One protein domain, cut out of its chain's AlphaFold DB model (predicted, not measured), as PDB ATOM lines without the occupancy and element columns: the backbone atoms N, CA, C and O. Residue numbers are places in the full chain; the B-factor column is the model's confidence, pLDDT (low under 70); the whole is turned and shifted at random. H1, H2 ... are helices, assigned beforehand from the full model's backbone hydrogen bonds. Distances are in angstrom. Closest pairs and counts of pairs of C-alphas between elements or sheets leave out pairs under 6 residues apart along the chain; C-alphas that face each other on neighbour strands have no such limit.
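AT A GLANCE: This is residues 24 to 65, 78 to 148 and 226 to 237 of the 237 residues of an uncharacterized protein of Phellinidium pouzarii (UniProt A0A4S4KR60). H1 and H2 follow each other along one long side, with H4 running back beside H1 and the last residues of H2, 58 to 65, sticking out at one end. The short H7 packs on H4, H3 and H6, with H6 crossing it, while H5 lies toward the other end. The 125 printed residues hold seven named helices, H1 to H7 in order, and no named strand: all helix. The whole is loose, with a radius of gyration of the C-alphas of 18.2 A, and spans 64 by 32 by 23 A.

HOW THE PARTS SIT: H1, residues 24 to 40, and H2, residues 42 to 65, meet only through their tight link. H1 touches H4, residues 91 to 109, at a shallow tilt of 4 degrees, opposite ways; the closest C-alphas are those of His 28 and Ile 109, 6.0 A apart. With residues 42 to 46 alone, H2 only just touches H4, with 3 pairs of C-alphas within 8 A; the closest, those of Trp 46 and Phe 94, are 7.6 A apart. With residues 49 to 56 alone, H2 touches H3, residues 78 to 87, about perpendicular at 76 degrees; the closest C-alphas, of Gln 53 and Arg 87, are 5.0 A apart. H5, residues 111 to 119, touches no helix and is close to H4 but not clearly touching: the closest C-alphas, of Asp 107 and Tyr 113, are 7.8 A apart. H6, residues 131 to 146, is near H4. H7, residues 226 to 233, touches H4 at a steep tilt of 38 degrees, closest at the C-alphas of Phe 101 and Ser 227, 5.6 A. H7 touches H3 about perpendicular at 89 degrees, closest at the C-alphas of Ala 85 and Ala 232, 6.0 A. It touches H6, with residues 136 to 143 of H6 alone, only just about perpendicular at 70.2 degrees, closest at the C-alphas of Trp 143 and Ala 233, 5.6 A. Every O i to N i+4 pair is within hydrogen-bond range in H1, H2, H4, H5, H6 and H7, and 5 of 6 are in H3.

IN THESE COORDINATES: H1 begins at C-alpha 24, (-143.584, -41.004, 1.224), and is 24.3 A long from first to last C-alpha. H2 measures 34.9 A, H4 26.7 A and H6 22.8 A. H2 ends at C-alpha 65, (-111.867, -19.606, -44.515), and H7 at C-alpha 233, (-114.522, -32.907, -14.609).

THE WHOLE: The two C-alphas farthest apart, of Ser 65 and Leu 119, are 64.6 A apart. Residues 66 to 77 are not printed, with 27.0 A between C-alphas 65 and 78; residues 149 to 225 are not printed either, with 14.5 A between C-alphas 148 and 226. The link from H5 to H6 is long, 11 residues. The mean pLDDT of the printed part is 83.3; 23 residues are under 70, among them 123 to 127 and 226 to 237.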
ATOM      1  N   LEU A  24    -144.907 -40.692   1.762       80.88
ATOM      2  CA  LEU A  24    -143.584 -41.004   1.224       80.88
ATOM      3  C   LEU A  24    -143.657 -41.941   0.004       80.88
ATOM      4  O   LEU A  24    -142.785 -41.868  -0.862       80.88
ATOM      5  N   LYS A  25    -144.702 -42.772  -0.117       81.06
ATOM      6  CA  LYS A  25    -144.916 -43.629  -1.297       81.06
ATOM      7  C   LYS A  25    -145.261 -42.797  -2.528       81.06
ATOM      8  O   LYS A  25    -144.716 -43.038  -3.602       81.06
ATOM      9  N   CYS A  26    -146.118 -41.789  -2.361       86.25
ATOM     10  CA  CYS A  26    -146.470 -40.847  -3.421       86.25
ATOM     11  C   CYS A  26    -145.243 -40.038  -3.877       86.25
ATOM     12  O   CYS A  26    -145.020 -39.888  -5.077       86.25
ATOM     13  N   LEU A  27    -144.391 -39.604  -2.936       85.69
ATOM     14  CA  LEU A  27    -143.123 -38.937  -3.257       85.69
ATOM     15  C   LEU A  27    -142.177 -39.848  -4.060       85.69
ATOM     16  O   LEU A  27    -141.692 -39.434  -5.110       85.69
ATOM     17  N   HIS A  28    -141.946 -41.083  -3.606       85.56
ATOM     18  CA  HIS A  28    -141.090 -42.049  -4.304       85.56
ATOM     19  C   HIS A  28    -141.604 -42.337  -5.724       85.56
ATOM     20  O   HIS A  28    -140.835 -42.284  -6.681       85.56
ATOM     21  N   MET A  29    -142.916 -42.559  -5.879       89.12
ATOM     22  CA  MET A  29    -143.550 -42.742  -7.188       89.12
ATOM     23  C   MET A  29    -143.361 -41.513  -8.089       89.12
ATOM     24  O   MET A  29    -143.011 -41.666  -9.256       89.12
ATOM     25  N   HIS A  30    -143.552 -40.297  -7.565       88.88
ATOM     26  CA  HIS A  30    -143.373 -39.077  -8.353       88.88
ATOM     27  C   HIS A  30    -141.927 -38.912  -8.829       88.88
ATOM     28  O   HIS A  30    -141.703 -38.613  -9.999       88.88
ATOM     29  N   LEU A  31    -140.945 -39.139  -7.952       90.44
ATOM     30  CA  LEU A  31    -139.532 -39.050  -8.319       90.44
ATOM     31  C   LEU A  31    -139.154 -40.098  -9.377       90.44
ATOM     32  O   LEU A  31    -138.509 -39.742 -10.359       90.44
ATOM     33  N   ALA A  32    -139.613 -41.346  -9.238       91.19
ATOM     34  CA  ALA A  32    -139.384 -42.392 -10.239       91.19
ATOM     35  C   ALA A  32    -139.972 -42.023 -11.617       91.19
ATOM     36  O   ALA A  32    -139.306 -42.186 -12.637       91.19
ATOM     37  N   VAL A  33    -141.182 -41.444 -11.651       94.19
ATOM     38  CA  VAL A  33    -141.784 -40.922 -12.891       94.19
ATOM     39  C   VAL A  33    -140.942 -39.792 -13.490       94.19
ATOM     40  O   VAL A  33    -140.700 -39.801 -14.693       94.19
ATOM     41  N   ARG A  34    -140.421 -38.856 -12.681       93.12
ATOM     42  CA  ARG A  34    -139.544 -37.779 -13.184       93.12
ATOM     43  C   ARG A  34    -138.229 -38.294 -13.772       93.12
ATOM     44  O   ARG A  34    -137.769 -37.739 -14.765       93.12
ATOM     45  N   VAL A  35    -137.637 -39.350 -13.208       93.81
ATOM     46  CA  VAL A  35    -136.451 -39.996 -13.802       93.81
ATOM     47  C   VAL A  35    -136.801 -40.587 -15.167       93.81
ATOM     48  O   VAL A  35    -136.113 -40.299 -16.145       93.81
ATOM     49  N   ALA A  36    -137.907 -41.331 -15.258       96.00
ATOM     50  CA  ALA A  36    -138.366 -41.918 -16.515       96.00
ATOM     51  C   ALA A  36    -138.684 -40.859 -17.592       96.00
ATOM     52  O   ALA A  36    -138.337 -41.053 -18.752       96.00
ATOM     53  N   GLU A  37    -139.276 -39.716 -17.224       96.06
ATOM     54  CA  GLU A  37    -139.501 -38.585 -18.139       96.06
ATOM     55  C   GLU A  37    -138.186 -37.986 -18.670       96.06
ATOM     56  O   GLU A  37    -138.077 -37.704 -19.863       96.06
ATOM     57  N   VAL A  38    -137.168 -37.812 -17.817       92.69
ATOM     58  CA  VAL A  38    -135.851 -37.300 -18.243       92.69
ATOM     59  C   VAL A  38    -135.160 -38.282 -19.193       92.69
ATOM     60  O   VAL A  38    -134.599 -37.853 -20.202       92.69
ATOM     61  N   LEU A  39    -135.240 -39.587 -18.914       94.69
ATOM     62  CA  LEU A  39    -134.695 -40.630 -19.787       94.69
ATOM     63  C   LEU A  39    -135.473 -40.746 -21.110       94.69
ATOM     64  O   LEU A  39    -134.862 -40.919 -22.159       94.69
ATOM     65  N   ALA A  40    -136.797 -40.561 -21.110       95.44
ATOM     66  CA  ALA A  40    -137.594 -40.509 -22.340       95.44
ATOM     67  C   ALA A  40    -137.221 -39.312 -23.241       95.44
ATOM     68  O   ALA A  40    -137.309 -39.401 -24.465       95.44
ATOM     69  N   CYS A  41    -136.747 -38.211 -22.652       97.31
ATOM     70  CA  CYS A  41    -136.226 -37.045 -23.371       97.31
ATOM     71  C   CYS A  41    -134.762 -37.193 -23.842       97.31
ATOM     72  O   CYS A  41    -134.234 -36.255 -24.444       97.31
ATOM     73  N   ALA A  42    -134.095 -38.330 -23.593       96.31
ATOM     74  CA  ALA A  42    -132.685 -38.550 -23.931       96.31
ATOM     75  C   ALA A  42    -132.357 -38.278 -25.407       96.31
ATOM     76  O   ALA A  42    -131.394 -37.569 -25.696       96.31
ATOM     77  N   GLU A  43    -133.176 -38.781 -26.333       97.12
ATOM     78  CA  GLU A  43    -132.933 -38.610 -27.772       97.12
ATOM     79  C   GLU A  43    -133.055 -37.149 -28.219       97.12
ATOM     80  O   GLU A  43    -132.201 -36.666 -28.955       97.12
ATOM     81  N   ALA A  44    -134.045 -36.409 -27.710       96.81
ATOM     82  CA  ALA A  44    -134.202 -34.984 -28.011       96.81
ATOM     83  C   ALA A  44    -133.051 -34.139 -27.427       96.81
ATOM     84  O   ALA A  44    -132.599 -33.171 -28.042       96.81
ATOM     85  N   MET A  45    -132.535 -34.516 -26.250       95.69
ATOM     86  CA  MET A  45    -131.331 -33.903 -25.682       95.69
ATOM     87  C   MET A  45    -130.087 -34.213 -26.528       95.69
ATOM     88  O   MET A  45    -129.272 -33.317 -26.750       95.69
ATOM     89  N   TRP A  46    -129.948 -35.440 -27.038       97.19
ATOM     90  CA  TRP A  46    -128.842 -35.813 -27.923       97.19
ATOM     91  C   TRP A  46    -128.912 -35.117 -29.291       97.19
ATOM     92  O   TRP A  46    -127.892 -34.632 -29.775       97.19
ATOM     93  N   GLU A  47    -130.097 -35.010 -29.897       97.31
ATOM     94  CA  GLU A  47    -130.312 -34.288 -31.159       97.31
ATOM     95  C   GLU A  47    -129.852 -32.824 -31.048       97.31
ATOM     96  O   GLU A  47    -129.151 -32.315 -31.927       97.31
ATOM     97  N   TRP A  48    -130.142 -32.171 -29.917       97.06
ATOM     98  CA  TRP A  48    -129.625 -30.834 -29.623       97.06
ATOM     99  C   TRP A  48    -128.089 -30.793 -29.517       97.06
ATOM    100  O   TRP A  48    -127.467 -29.892 -30.084       97.06
ATOM    101  N   VAL A  49    -127.461 -31.770 -28.845       96.19
ATOM    102  CA  VAL A  49    -125.988 -31.868 -28.758       96.19
ATOM    103  C   VAL A  49    -125.367 -32.045 -30.146       96.19
ATOM    104  O   VAL A  49    -124.415 -31.338 -30.477       96.19
ATOM    105  N   ALA A  50    -125.919 -32.934 -30.974       97.50
ATOM    106  CA  ALA A  50    -125.447 -33.177 -32.335       97.50
ATOM    107  C   ALA A  50    -125.587 -31.928 -33.227       97.50
ATOM    108  O   ALA A  50    -124.651 -31.576 -33.946       97.50
ATOM    109  N   SER A  51    -126.704 -31.200 -33.123       97.38
ATOM    110  CA  SER A  51    -126.898 -29.933 -33.840       97.38
ATOM    111  C   SER A  51    -125.899 -28.853 -33.396       97.38
ATOM    112  O   SER A  51    -125.319 -28.163 -34.231       97.38
ATOM    113  N   GLU A  52    -125.623 -28.719 -32.096       95.12
ATOM    114  CA  GLU A  52    -124.619 -27.764 -31.600       95.12
ATOM    115  C   GLU A  52    -123.184 -28.150 -32.016       95.12
ATOM    116  O   GLU A  52    -122.353 -27.269 -32.254       95.12
ATOM    117  N   GLN A  53    -122.893 -29.447 -32.170       95.88
ATOM    118  CA  GLN A  53    -121.631 -29.941 -32.736       95.88
ATOM    119  C   GLN A  53    -121.491 -29.585 -34.224       95.88
ATOM    120  O   GLN A  53    -120.462 -29.034 -34.616       95.88
ATOM    121  N   GLU A  54    -122.527 -29.819 -35.033       97.50
ATOM    122  CA  GLU A  54    -122.553 -29.437 -36.453       97.50
ATOM    123  C   GLU A  54    -122.349 -27.922 -36.621       97.50
ATOM    124  O   GLU A  54    -121.440 -27.482 -37.332       97.50
ATOM    125  N   ARG A  55    -123.112 -27.107 -35.881       95.44
ATOM    126  CA  ARG A  55    -122.977 -25.639 -35.883       95.44
ATOM    127  C   ARG A  55    -121.555 -25.190 -35.547       95.44
ATOM    128  O   ARG A  55    -121.035 -24.292 -36.207       95.44
ATOM    129  N   TYR A  56    -120.912 -25.834 -34.571       94.69
ATOM    130  CA  TYR A  56    -119.524 -25.543 -34.215       94.69
ATOM    131  C   TYR A  56    -118.524 -25.935 -35.316       94.69
ATOM    132  O   TYR A  56    -117.558 -25.205 -35.539       94.69
ATOM    133  N   THR A  57    -118.746 -27.038 -36.042       95.62
ATOM    134  CA  THR A  57    -117.892 -27.385 -37.195       95.62
ATOM    135  C   THR A  57    -118.003 -26.364 -38.327       95.62
ATOM    136  O   THR A  57    -116.972 -25.928 -38.836       95.62
ATOM    137  N   ILE A  58    -119.218 -25.899 -38.645       96.44
ATOM    138  CA  ILE A  58    -119.455 -24.867 -39.667       96.44
ATOM    139  C   ILE A  58    -118.796 -23.540 -39.261       96.44
ATOM    140  O   ILE A  58    -118.063 -22.950 -40.054       96.44
ATOM    141  N   GLU A  59    -118.986 -23.093 -38.014       91.94
ATOM    142  CA  GLU A  59    -118.357 -21.874 -37.480       91.94
ATOM    143  C   GLU A  59    -116.820 -21.950 -37.569       91.94
ATOM    144  O   GLU A  59    -116.172 -21.018 -38.046       91.94
ATOM    145  N   GLN A  60    -116.233 -23.094 -37.204       90.94
ATOM    146  CA  GLN A  60    -114.787 -23.317 -37.267       90.94
ATOM    147  C   GLN A  60    -114.244 -23.360 -38.711       90.94
ATOM    148  O   GLN A  60    -113.122 -22.913 -38.967       90.94
ATOM    149  N   GLU A  61    -115.003 -23.896 -39.671       93.94
ATOM    150  CA  GLU A  61    -114.645 -23.853 -41.095       93.94
ATOM    151  C   GLU A  61    -114.751 -22.439 -41.673       93.94
ATOM    152  O   GLU A  61    -113.844 -21.999 -42.389       93.94
ATOM    153  N   GLU A  62    -115.788 -21.681 -41.303       93.00
ATOM    154  CA  GLU A  62    -115.903 -20.269 -41.662       93.00
ATOM    155  C   GLU A  62    -114.726 -19.448 -41.116       93.00
ATOM    156  O   GLU A  62    -114.111 -18.702 -41.882       93.00
ATOM    157  N   GLU A  63    -114.350 -19.614 -39.844       89.44
ATOM    158  CA  GLU A  63    -113.184 -18.942 -39.251       89.44
ATOM    159  C   GLU A  63    -111.884 -19.266 -40.001       89.44
ATOM    160  O   GLU A  63    -111.123 -18.355 -40.341       89.44
ATOM    161  N   ARG A  64    -111.653 -20.544 -40.343       88.44
ATOM    162  CA  ARG A  64    -110.506 -20.956 -41.173       88.44
ATOM    163  C   ARG A  64    -110.535 -20.307 -42.557       88.44
ATOM    164  O   ARG A  64    -109.488 -19.889 -43.047       88.44
ATOM    165  N   SER A  65    -111.711 -20.199 -43.180       92.31
ATOM    166  CA  SER A  65    -111.867 -19.606 -44.515       92.31
ATOM    167  C   SER A  65    -111.646 -18.086 -44.543       92.31
ATOM    168  O   SER A  65    -111.191 -17.551 -45.555       92.31
ATOM    169  N   PRO A  78    -115.910 -19.105 -18.446       66.31
ATOM    170  CA  PRO A  78    -116.244 -20.413 -17.870       66.31
ATOM    171  C   PRO A  78    -117.442 -21.101 -18.559       66.31
ATOM    172  O   PRO A  78    -117.533 -22.325 -18.580       66.31
ATOM    173  N   LYS A  79    -118.333 -20.331 -19.206       73.25
ATOM    174  CA  LYS A  79    -119.400 -20.868 -20.072       73.25
ATOM    175  C   LYS A  79    -118.851 -21.623 -21.294       73.25
ATOM    176  O   LYS A  79    -119.453 -22.606 -21.720       73.25
ATOM    177  N   ASP A  80    -117.719 -21.184 -21.835       79.62
ATOM    178  CA  ASP A  80    -117.088 -21.773 -23.015       79.62
ATOM    179  C   ASP A  80    -116.524 -23.162 -22.693       79.62
ATOM    180  O   ASP A  80    -116.545 -24.033 -23.557       79.62
ATOM    181  N   VAL A  81    -116.105 -23.411 -21.445       80.06
ATOM    182  CA  VAL A  81    -115.570 -24.714 -21.023       80.06
ATOM    183  C   VAL A  81    -116.646 -25.798 -21.075       80.06
ATOM    184  O   VAL A  81    -116.464 -26.804 -21.763       80.06
ATOM    185  N   VAL A  82    -117.813 -25.553 -20.463       80.12
ATOM    186  CA  VAL A  82    -118.968 -26.473 -20.510       80.12
ATOM    187  C   VAL A  82    -119.425 -26.707 -21.953       80.12
ATOM    188  O   VAL A  82    -119.621 -27.851 -22.361       80.12
ATOM    189  N   MET A  83    -119.522 -25.647 -22.764       87.06
ATOM    190  CA  MET A  83    -119.854 -25.787 -24.188       87.06
ATOM    191  C   MET A  83    -118.779 -26.571 -24.955       87.06
ATOM    192  O   MET A  83    -119.117 -27.355 -25.837       87.06
ATOM    193  N   SER A  84    -117.494 -26.431 -24.614       89.38
ATOM    194  CA  SER A  84    -116.412 -27.207 -25.229       89.38
ATOM    195  C   SER A  84    -116.467 -28.693 -24.858       89.38
ATOM    196  O   SER A  84    -116.143 -29.536 -25.696       89.38
ATOM    197  N   ALA A  85    -116.917 -29.030 -23.645       88.75
ATOM    198  CA  ALA A  85    -117.133 -30.411 -23.225       88.75
ATOM    199  C   ALA A  85    -118.283 -31.055 -24.020       88.75
ATOM    200  O   ALA A  85    -118.102 -32.151 -24.552       88.75
ATOM    201  N   ILE A  86    -119.406 -30.337 -24.178       91.12
ATOM    202  CA  ILE A  86    -120.571 -30.738 -24.994       91.12
ATOM    203  C   ILE A  86    -120.178 -30.909 -26.472       91.12
ATOM    204  O   ILE A  86    -120.445 -31.948 -27.073       91.12
ATOM    205  N   ARG A  87    -119.460 -29.940 -27.054       93.88
ATOM    206  CA  ARG A  87    -118.985 -29.979 -28.455       93.88
ATOM    207  C   ARG A  87    -118.015 -31.126 -28.758       93.88
ATOM    208  O   ARG A  87    -117.784 -31.439 -29.919       93.88
ATOM    209  N   LYS A  88    -117.430 -31.737 -27.726       93.56
ATOM    210  CA  LYS A  88    -116.521 -32.890 -27.822       93.56
ATOM    211  C   LYS A  88    -117.147 -34.187 -27.277       93.56
ATOM    212  O   LYS A  88    -116.421 -35.162 -27.098       93.56
ATOM    213  N   MET A  89    -118.421 -34.191 -26.878       94.44
ATOM    214  CA  MET A  89    -119.097 -35.340 -26.256       94.44
ATOM    215  C   MET A  89    -119.495 -36.365 -27.325       94.44
ATOM    216  O   MET A  89    -120.205 -36.026 -28.268       94.44
ATOM    217  N   SER A  90    -119.052 -37.615 -27.194       97.12
ATOM    218  CA  SER A  90    -119.517 -38.707 -28.058       97.12
ATOM    219  C   SER A  90    -120.896 -39.220 -27.620       97.12
ATOM    220  O   SER A  90    -121.335 -38.961 -26.500       97.12
ATOM    221  N   ARG A  91    -121.583 -39.993 -28.474       96.69
ATOM    222  CA  ARG A  91    -122.880 -40.582 -28.099       96.69
ATOM    223  C   ARG A  91    -122.757 -41.514 -26.889       96.69
ATOM    224  O   ARG A  91    -123.524 -41.396 -25.943       96.69
ATOM    225  N   SER A  92    -121.724 -42.357 -26.872       97.06
ATOM    226  CA  SER A  92    -121.404 -43.237 -25.742       97.06
ATOM    227  C   SER A  92    -121.090 -42.480 -24.449       97.06
ATOM    228  O   SER A  92    -121.438 -42.957 -23.370       97.06
ATOM    229  N   ASP A  93    -120.469 -41.297 -24.537       94.25
ATOM    230  CA  ASP A  93    -120.246 -40.438 -23.369       94.25
ATOM    231  C   ASP A  93    -121.578 -39.959 -22.779       94.25
ATOM    232  O   ASP A  93    -121.786 -40.024 -21.569       94.25
ATOM    233  N   PHE A  94    -122.491 -39.504 -23.645       95.38
ATOM    234  CA  PHE A  94    -123.819 -39.035 -23.260       95.38
ATOM    235  C   PHE A  94    -124.659 -40.151 -22.624       95.38
ATOM    236  O   PHE A  94    -125.200 -39.966 -21.533       95.38
ATOM    237  N   ASP A  95    -124.697 -41.335 -23.239       95.94
ATOM    238  CA  ASP A  95    -125.410 -42.495 -22.690       95.94
ATOM    239  C   ASP A  95    -124.813 -42.938 -21.335       95.94
ATOM    240  O   ASP A  95    -125.545 -43.273 -20.401       95.94
ATOM    241  N   SER A  96    -123.485 -42.851 -21.164       91.62
ATOM    242  CA  SER A  96    -122.825 -43.103 -19.874       91.62
ATOM    243  C   SER A  96    -123.188 -42.052 -18.812       91.62
ATOM    244  O   SER A  96    -123.393 -42.395 -17.645       91.62
ATOM    245  N   CYS A  97    -123.344 -40.778 -19.193       89.94
ATOM    246  CA  CYS A  97    -123.862 -39.737 -18.301       89.94
ATOM    247  C   CYS A  97    -125.305 -40.001 -17.857       89.94
ATOM    248  O   CYS A  97    -125.619 -39.768 -16.688       89.94
ATOM    249  N   LEU A  98    -126.164 -40.491 -18.757       92.94
ATOM    250  CA  LEU A  98    -127.550 -40.839 -18.441       92.94
ATOM    251  C   LEU A  98    -127.639 -42.039 -17.493       92.94
ATOM    252  O   LEU A  98    -128.322 -41.939 -16.479       92.94
ATOM    253  N   SER A  99    -126.881 -43.109 -17.745       92.50
ATOM    254  CA  SER A  99    -126.799 -44.273 -16.844       92.50
ATOM    255  C   SER A  99    -126.336 -43.880 -15.429       92.50
ATOM    256  O   SER A  99    -126.927 -44.267 -14.419       92.50
ATOM    257  N   ARG A 100    -125.335 -42.994 -15.327       89.00
ATOM    258  CA  ARG A 100    -124.878 -42.453 -14.034       89.00
ATOM    259  C   ARG A 100    -125.906 -41.542 -13.360       89.00
ATOM    260  O   ARG A 100    -125.994 -41.539 -12.135       89.00
ATOM    261  N   PHE A 101    -126.669 -40.766 -14.130       90.38
ATOM    262  CA  PHE A 101    -127.791 -39.976 -13.615       90.38
ATOM    263  C   PHE A 101    -128.908 -40.878 -13.079       90.38
ATOM    264  O   PHE A 101    -129.380 -40.643 -11.971       90.38
ATOM    265  N   GLU A 102    -129.279 -41.925 -13.814       92.06
ATOM    266  CA  GLU A 102    -130.256 -42.930 -13.394       92.06
ATOM    267  C   GLU A 102    -129.823 -43.597 -12.078       92.06
ATOM    268  O   GLU A 102    -130.578 -43.569 -11.107       92.06
ATOM    269  N   MET A 103    -128.574 -44.073 -11.985       89.44
ATOM    270  CA  MET A 103    -127.997 -44.617 -10.746       89.44
ATOM    271  C   MET A 103    -128.006 -43.603  -9.585       89.44
ATOM    272  O   MET A 103    -128.368 -43.953  -8.460       89.44
ATOM    273  N   ASP A 104    -127.615 -42.341  -9.816       85.94
ATOM    274  CA  ASP A 104    -127.638 -41.320  -8.759       85.94
ATOM    275  C   ASP A 104    -129.069 -41.043  -8.287       85.94
ATOM    276  O   ASP A 104    -129.303 -40.963  -7.082       85.94
ATOM    277  N   MET A 105    -130.042 -40.963  -9.196       88.12
ATOM    278  CA  MET A 105    -131.439 -40.741  -8.828       88.12
ATOM    279  C   MET A 105    -132.058 -41.950  -8.125       88.12
ATOM    280  O   MET A 105    -132.712 -41.748  -7.107       88.12
ATOM    281  N   HIS A 106    -131.812 -43.186  -8.569       87.44
ATOM    282  CA  HIS A 106    -132.290 -44.384  -7.869       87.44
ATOM    283  C   HIS A 106    -131.776 -44.460  -6.424       87.44
ATOM    284  O   HIS A 106    -132.574 -44.692  -5.517       87.44
ATOM    285  N   ASP A 107    -130.497 -44.161  -6.182       82.94
ATOM    286  CA  ASP A 107    -129.929 -44.134  -4.824       82.94
ATOM    287  C   ASP A 107    -130.481 -42.984  -3.954       82.94
ATOM    288  O   ASP A 107    -130.537 -43.114  -2.733       82.94
ATOM    289  N   ASN A 108    -130.903 -41.858  -4.548       80.06
ATOM    290  CA  ASN A 108    -131.569 -40.761  -3.823       80.06
ATOM    291  C   ASN A 108    -133.077 -41.011  -3.604       80.06
ATOM    292  O   ASN A 108    -133.669 -40.458  -2.676       80.06
ATOM    293  N   ILE A 109    -133.705 -41.820  -4.461       82.62
ATOM    294  CA  ILE A 109    -135.109 -42.253  -4.376       82.62
ATOM    295  C   ILE A 109    -135.268 -43.418  -3.385       82.62
ATOM    296  O   ILE A 109    -136.333 -43.582  -2.776       82.62
ATOM    297  N   ALA A 110    -134.213 -44.215  -3.197       77.00
ATOM    298  CA  ALA A 110    -134.137 -45.245  -2.175       77.00
ATOM    299  C   ALA A 110    -134.369 -44.644  -0.779       77.00
ATOM    300  O   ALA A 110    -133.737 -43.668  -0.368       77.00
ATOM    301  N   LEU A 111    -135.292 -45.259  -0.032       68.88
ATOM    302  CA  LEU A 111    -135.748 -44.770   1.272       68.88
ATOM    303  C   LEU A 111    -134.593 -44.649   2.286       68.88
ATOM    304  O   LEU A 111    -134.658 -43.825   3.194       68.88
ATOM    305  N   ASP A 112    -133.528 -45.426   2.092       72.31
ATOM    306  CA  ASP A 112    -132.312 -45.498   2.903       72.31
ATOM    307  C   ASP A 112    -131.706 -44.128   3.242       72.31
ATOM    308  O   ASP A 112    -131.366 -43.893   4.402       72.31
ATOM    309  N   TYR A 113    -131.641 -43.187   2.287       69.12
ATOM    310  CA  TYR A 113    -131.138 -41.834   2.567       69.12
ATOM    311  C   TYR A 113    -132.037 -41.079   3.558       69.12
ATOM    312  O   TYR A 113    -131.550 -40.386   4.452       69.12
ATOM    313  N   ALA A 114    -133.359 -41.227   3.436       71.62
ATOM    314  CA  ALA A 114    -134.309 -40.621   4.362       71.62
ATOM    315  C   ALA A 114    -134.295 -41.318   5.737       71.62
ATOM    316  O   ALA A 114    -134.376 -40.639   6.761       71.62
ATOM    317  N   LEU A 115    -134.142 -42.646   5.781       78.38
ATOM    318  CA  LEU A 115    -134.023 -43.410   7.029       78.38
ATOM    319  C   LEU A 115    -132.752 -43.035   7.807       78.38
ATOM    320  O   LEU A 115    -132.838 -42.746   9.004       78.38
ATOM    321  N   GLU A 116    -131.598 -42.958   7.133       80.44
ATOM    322  CA  GLU A 116    -130.336 -42.544   7.758       80.44
ATOM    323  C   GLU A 116    -130.416 -41.081   8.225       80.44
ATOM    324  O   GLU A 116    -130.060 -40.782   9.362       80.44
ATOM    325  N   LYS A 117    -130.954 -40.170   7.401       76.44
ATOM    326  CA  LYS A 117    -130.980 -38.727   7.701       76.44
ATOM    327  C   LYS A 117    -131.998 -38.300   8.761       76.44
ATOM    328  O   LYS A 117    -131.697 -37.405   9.546       76.44
ATOM    329  N   TYR A 118    -133.206 -38.865   8.755       79.31
ATOM    330  CA  TYR A 118    -134.300 -38.412   9.629       79.31
ATOM    331  C   TYR A 118    -134.509 -39.296  10.855       79.31
ATOM    332  O   TYR A 118    -134.930 -38.793  11.894       79.31
ATOM    333  N   LEU A 119    -134.224 -40.597  10.754       79.38
ATOM    334  CA  LEU A 119    -134.445 -41.550  11.846       79.38
ATOM    335  C   LEU A 119    -133.134 -42.034  12.481       79.38
ATOM    336  O   LEU A 119    -133.181 -42.769  13.464       79.38
ATOM    337  N   ASN A 120    -131.972 -41.644  11.938       80.62
ATOM    338  CA  ASN A 120    -130.652 -42.209  12.264       80.62
ATOM    339  C   ASN A 120    -130.602 -43.744  12.125       80.62
ATOM    340  O   ASN A 120    -129.700 -44.409  12.640       80.62
ATOM    341  N   LEU A 121    -131.565 -44.318  11.399       81.25
ATOM    342  CA  LEU A 121    -131.625 -45.733  11.093       81.25
ATOM    343  C   LEU A 121    -130.714 -45.976   9.902       81.25
ATOM    344  O   LEU A 121    -131.155 -45.922   8.758       81.25
ATOM    345  N   ARG A 122    -129.438 -46.262  10.176       75.00
ATOM    346  CA  ARG A 122    -128.573 -46.889   9.178       75.00
ATOM    347  C   ARG A 122    -129.174 -48.240   8.800       75.00
ATOM    348  O   ARG A 122    -129.229 -49.116   9.668       75.00
ATOM    349  N   PRO A 123    -129.579 -48.462   7.538       68.88
ATOM    350  CA  PRO A 123    -129.933 -49.795   7.089       68.88
ATOM    351  C   PRO A 123    -128.666 -50.649   7.190       68.88
ATOM    352  O   PRO A 123    -127.696 -50.429   6.466       68.88
ATOM    353  N   GLY A 124    -128.641 -51.610   8.120       57.50
ATOM    354  CA  GLY A 124    -127.454 -52.435   8.413       57.50
ATOM    355  C   GLY A 124    -127.003 -53.345   7.261       57.50
ATOM    356  O   GLY A 124    -126.048 -54.101   7.406       57.50
ATOM    357  N   LEU A 125    -127.707 -53.274   6.131       58.78
ATOM    358  CA  LEU A 125    -127.514 -54.025   4.900       58.78
ATOM    359  C   LEU A 125    -127.527 -53.081   3.690       58.78
ATOM    360  O   LEU A 125    -128.106 -53.418   2.663       58.78
ATOM    361  N   ALA A 126    -126.901 -51.903   3.791       58.41
ATOM    362  CA  ALA A 126    -126.579 -51.123   2.599       58.41
ATOM    363  C   ALA A 126    -125.770 -52.029   1.644       58.41
ATOM    364  O   ALA A 126    -124.645 -52.407   2.002       58.41
ATOM    365  N   PRO A 127    -126.309 -52.430   0.472       60.72
ATOM    366  CA  PRO A 127    -125.565 -53.255  -0.467       60.72
ATOM    367  C   PRO A 127    -124.297 -52.486  -0.827       60.72
ATOM    368  O   PRO A 127    -124.357 -51.301  -1.159       60.72
ATOM    369  N   GLY A 128    -123.137 -53.125  -0.655       70.44
ATOM    370  CA  GLY A 128    -121.860 -52.417  -0.663       70.44
ATOM    371  C   GLY A 128    -121.710 -51.584  -1.932       70.44
ATOM    372  O   GLY A 128    -121.638 -52.170  -3.011       70.44
ATOM    373  N   ARG A 129    -121.681 -50.242  -1.789       75.75
ATOM    374  CA  ARG A 129    -121.697 -49.287  -2.917       75.75
ATOM    375  C   ARG A 129    -120.811 -49.790  -4.050       75.75
ATOM    376  O   ARG A 129    -119.630 -50.085  -3.808       75.75
ATOM    377  N   SER A 130    -121.393 -49.873  -5.247       85.56
ATOM    378  CA  SER A 130    -120.721 -50.392  -6.436       85.56
ATOM    379  C   SER A 130    -119.382 -49.681  -6.651       85.56
ATOM    380  O   SER A 130    -119.193 -48.524  -6.258       85.56
ATOM    381  N   ALA A 131    -118.419 -50.378  -7.261       88.44
ATOM    382  CA  ALA A 131    -117.128 -49.771  -7.584       88.44
ATOM    383  C   ALA A 131    -117.305 -48.513  -8.456       88.44
ATOM    384  O   ALA A 131    -116.624 -47.513  -8.238       88.44
ATOM    385  N   GLU A 132    -118.292 -48.537  -9.358       84.69
ATOM    386  CA  GLU A 132    -118.718 -47.389 -10.156       84.69
ATOM    387  C   GLU A 132    -119.257 -46.231  -9.303       84.69
ATOM    388  O   GLU A 132    -118.826 -45.095  -9.479       84.69
ATOM    389  N   ARG A 133    -120.132 -46.480  -8.316       84.81
ATOM    390  CA  ARG A 133    -120.622 -45.401  -7.443       84.81
ATOM    391  C   ARG A 133    -119.485 -44.750  -6.653       84.81
ATOM    392  O   ARG A 133    -119.477 -43.535  -6.486       84.81
ATOM    393  N   LYS A 134    -118.494 -45.531  -6.213       88.31
ATOM    394  CA  LYS A 134    -117.303 -45.003  -5.526       88.31
ATOM    395  C   LYS A 134    -116.436 -44.138  -6.445       88.31
ATOM    396  O   LYS A 134    -115.981 -43.086  -6.004       88.31
ATOM    397  N   SER A 135    -116.218 -44.542  -7.701       86.12
ATOM    398  CA  SER A 135    -115.462 -43.720  -8.660       86.12
ATOM    399  C   SER A 135    -116.221 -42.445  -9.046       86.12
ATOM    400  O   SER A 135    -115.615 -41.381  -9.147       86.12
ATOM    401  N   PHE A 136    -117.549 -42.520  -9.161       82.50
ATOM    402  CA  PHE A 136    -118.433 -41.377  -9.391       82.50
ATOM    403  C   PHE A 136    -118.417 -40.377  -8.225       82.50
ATOM    404  O   PHE A 136    -118.208 -39.185  -8.445       82.50
ATOM    405  N   ASP A 137    -118.577 -40.844  -6.981       86.00
ATOM    406  CA  ASP A 137    -118.499 -39.995  -5.784       86.00
ATOM    407  C   ASP A 137    -117.107 -39.343  -5.639       86.00
ATOM    408  O   ASP A 137    -117.021 -38.171  -5.271       86.00
ATOM    409  N   ALA A 138    -116.025 -40.055  -5.985       88.31
ATOM    410  CA  ALA A 138    -114.673 -39.490  -6.010       88.31
ATOM    411  C   ALA A 138    -114.528 -38.383  -7.073       88.31
ATOM    412  O   ALA A 138    -114.037 -37.301  -6.757       88.31
ATOM    413  N   ALA A 139    -115.023 -38.605  -8.295       81.25
ATOM    414  CA  ALA A 139    -115.004 -37.598  -9.357       81.25
ATOM    415  C   ALA A 139    -115.837 -36.347  -9.009       81.25
ATOM    416  O   ALA A 139    -115.440 -35.233  -9.353       81.25
ATOM    417  N   CYS A 140    -116.947 -36.503  -8.268       80.25
ATOM    418  CA  CYS A 140    -117.679 -35.365  -7.692       80.25
ATOM    419  C   CYS A 140    -116.783 -34.541  -6.768       80.25
ATOM    420  O   CYS A 140    -116.693 -33.327  -6.918       80.25
ATOM    421  N   ALA A 141    -116.127 -35.209  -5.814       85.50
ATOM    422  CA  ALA A 141    -115.304 -34.550  -4.808       85.50
ATOM    423  C   ALA A 141    -114.123 -33.802  -5.447       85.50
ATOM    424  O   ALA A 141    -113.838 -32.673  -5.057       85.50
ATOM    425  N   THR A 142    -113.491 -34.385  -6.475       82.56
ATOM    426  CA  THR A 142    -112.458 -33.704  -7.267       82.56
ATOM    427  C   THR A 142    -113.002 -32.430  -7.917       82.56
ATOM    428  O   THR A 142    -112.406 -31.369  -7.740       82.56
ATOM    429  N   TRP A 143    -114.155 -32.493  -8.596       74.88
ATOM    430  CA  TRP A 143    -114.768 -31.314  -9.223       74.88
ATOM    431  C   TRP A 143    -115.114 -30.213  -8.217       74.88
ATOM    432  O   TRP A 143    -114.714 -29.063  -8.401       74.88
ATOM    433  N   ASP A 144    -115.820 -30.568  -7.140       79.38
ATOM    434  CA  ASP A 144    -116.252 -29.613  -6.117       79.38
ATOM    435  C   ASP A 144    -115.048 -28.970  -5.394       79.38
ATOM    436  O   ASP A 144    -115.143 -27.820  -4.967       79.38
ATOM    437  N   SER A 145    -113.904 -29.668  -5.314       81.56
ATOM    438  CA  SER A 145    -112.650 -29.131  -4.760       81.56
ATOM    439  C   SER A 145    -111.855 -28.234  -5.718       81.56
ATOM    440  O   SER A 145    -111.185 -27.317  -5.254       81.56
ATOM    441  N   GLY A 146    -111.907 -28.482  -7.031       68.31
ATOM    442  CA  GLY A 146    -111.082 -27.771  -8.015       68.31
ATOM    443  C   GLY A 146    -111.751 -26.535  -8.615       68.31
ATOM    444  O   GLY A 146    -111.136 -25.479  -8.712       68.31
ATOM    445  N   TYR A 147    -113.027 -26.634  -9.000       64.25
ATOM    446  CA  TYR A 147    -113.650 -25.630  -9.877       64.25
ATOM    447  C   TYR A 147    -114.168 -24.364  -9.177       64.25
ATOM    448  O   TYR A 147    -114.533 -23.402  -9.852       64.25
ATOM    449  N   PHE A 148    -114.239 -24.352  -7.842       59.00
ATOM    450  CA  PHE A 148    -114.721 -23.189  -7.085       59.00
ATOM    451  C   PHE A 148    -113.607 -22.300  -6.519       59.00
ATOM    452  O   PHE A 148    -113.856 -21.115  -6.304       59.00
ATOM    453  N   ARG A 226    -125.725 -32.866 -10.637       65.81
ATOM    454  CA  ARG A 226    -124.445 -33.445 -10.203       65.81
ATOM    455  C   ARG A 226    -123.760 -34.228 -11.336       65.81
ATOM    456  O   ARG A 226    -122.568 -34.047 -11.566       65.81
ATOM    457  N   SER A 227    -124.539 -34.973 -12.121       57.06
ATOM    458  CA  SER A 227    -124.103 -35.761 -13.283       57.06
ATOM    459  C   SER A 227    -123.398 -34.939 -14.372       57.06
ATOM    460  O   SER A 227    -122.341 -35.346 -14.854       57.06
ATOM    461  N   PHE A 228    -123.927 -33.763 -14.737       63.81
ATOM    462  CA  PHE A 228    -123.331 -32.918 -15.785       63.81
ATOM    463  C   PHE A 228    -122.005 -32.278 -15.354       63.81
ATOM    464  O   PHE A 228    -121.119 -32.091 -16.186       63.81
ATOM    465  N   ARG A 229    -121.835 -31.983 -14.058       67.81
ATOM    466  CA  ARG A 229    -120.569 -31.454 -13.512       67.81
ATOM    467  C   ARG A 229    -119.436 -32.468 -13.630       67.81
ATOM    468  O   ARG A 229    -118.337 -32.131 -14.053       67.81
ATOM    469  N   ILE A 230    -119.735 -33.726 -13.319       62.06
ATOM    470  CA  ILE A 230    -118.772 -34.834 -13.369       62.06
ATOM    471  C   ILE A 230    -118.312 -35.096 -14.802       62.06
ATOM    472  O   ILE A 230    -117.151 -35.433 -15.010       62.06
ATOM    473  N   PHE A 231    -119.184 -34.915 -15.799       62.84
ATOM    474  CA  PHE A 231    -118.763 -35.054 -17.191       62.84
ATOM    475  C   PHE A 231    -117.724 -34.007 -17.604       62.84
ATOM    476  O   PHE A 231    -116.752 -34.344 -18.274       62.84
ATOM    477  N   ALA A 232    -117.907 -32.751 -17.183       62.66
ATOM    478  CA  ALA A 232    -116.906 -31.714 -17.408       62.66
ATOM    479  C   ALA A 232    -115.593 -32.052 -16.673       62.66
ATOM    480  O   ALA A 232    -114.532 -32.013 -17.289       62.66
ATOM    481  N   ALA A 233    -115.676 -32.501 -15.415       60.66
ATOM    482  CA  ALA A 233    -114.522 -32.907 -14.609       60.66
ATOM    483  C   ALA A 233    -113.677 -34.008 -15.260       60.66
ATOM    484  O   ALA A 233    -112.455 -33.925 -15.324       60.66
ATOM    485  N   TRP A 234    -114.345 -35.059 -15.735       52.53
ATOM    486  CA  TRP A 234    -113.700 -36.302 -16.154       52.53
ATOM    487  C   TRP A 234    -113.083 -36.236 -17.558       52.53
ATOM    488  O   TRP A 234    -112.488 -37.204 -18.016       52.53
ATOM    489  N   LYS A 235    -113.236 -35.097 -18.245       52.34
ATOM    490  CA  LYS A 235    -112.657 -34.830 -19.567       52.34
ATOM    491  C   LYS A 235    -111.405 -33.945 -19.513       52.34
ATOM    492  O   LYS A 235    -110.732 -33.795 -20.532       52.34
ATOM    493  N   GLU A 236    -111.135 -33.322 -18.366       52.56
ATOM    494  CA  GLU A 236    -110.015 -32.390 -18.163       52.56
ATOM    495  C   GLU A 236    -108.856 -32.993 -17.345       52.56
ATOM    496  O   GLU A 236    -107.814 -32.350 -17.223       52.56
ATOM    497  N   GLY A 237    -109.017 -34.221 -16.833       44.94
ATOM    498  CA  GLY A 237    -107.978 -35.026 -16.172       44.94
ATOM    499  C   GLY A 237    -107.630 -36.290 -16.949       44.94
ATOM    500  O   GLY A 237    -106.446 -36.680 -16.887       44.94
TER     501      GLY A 237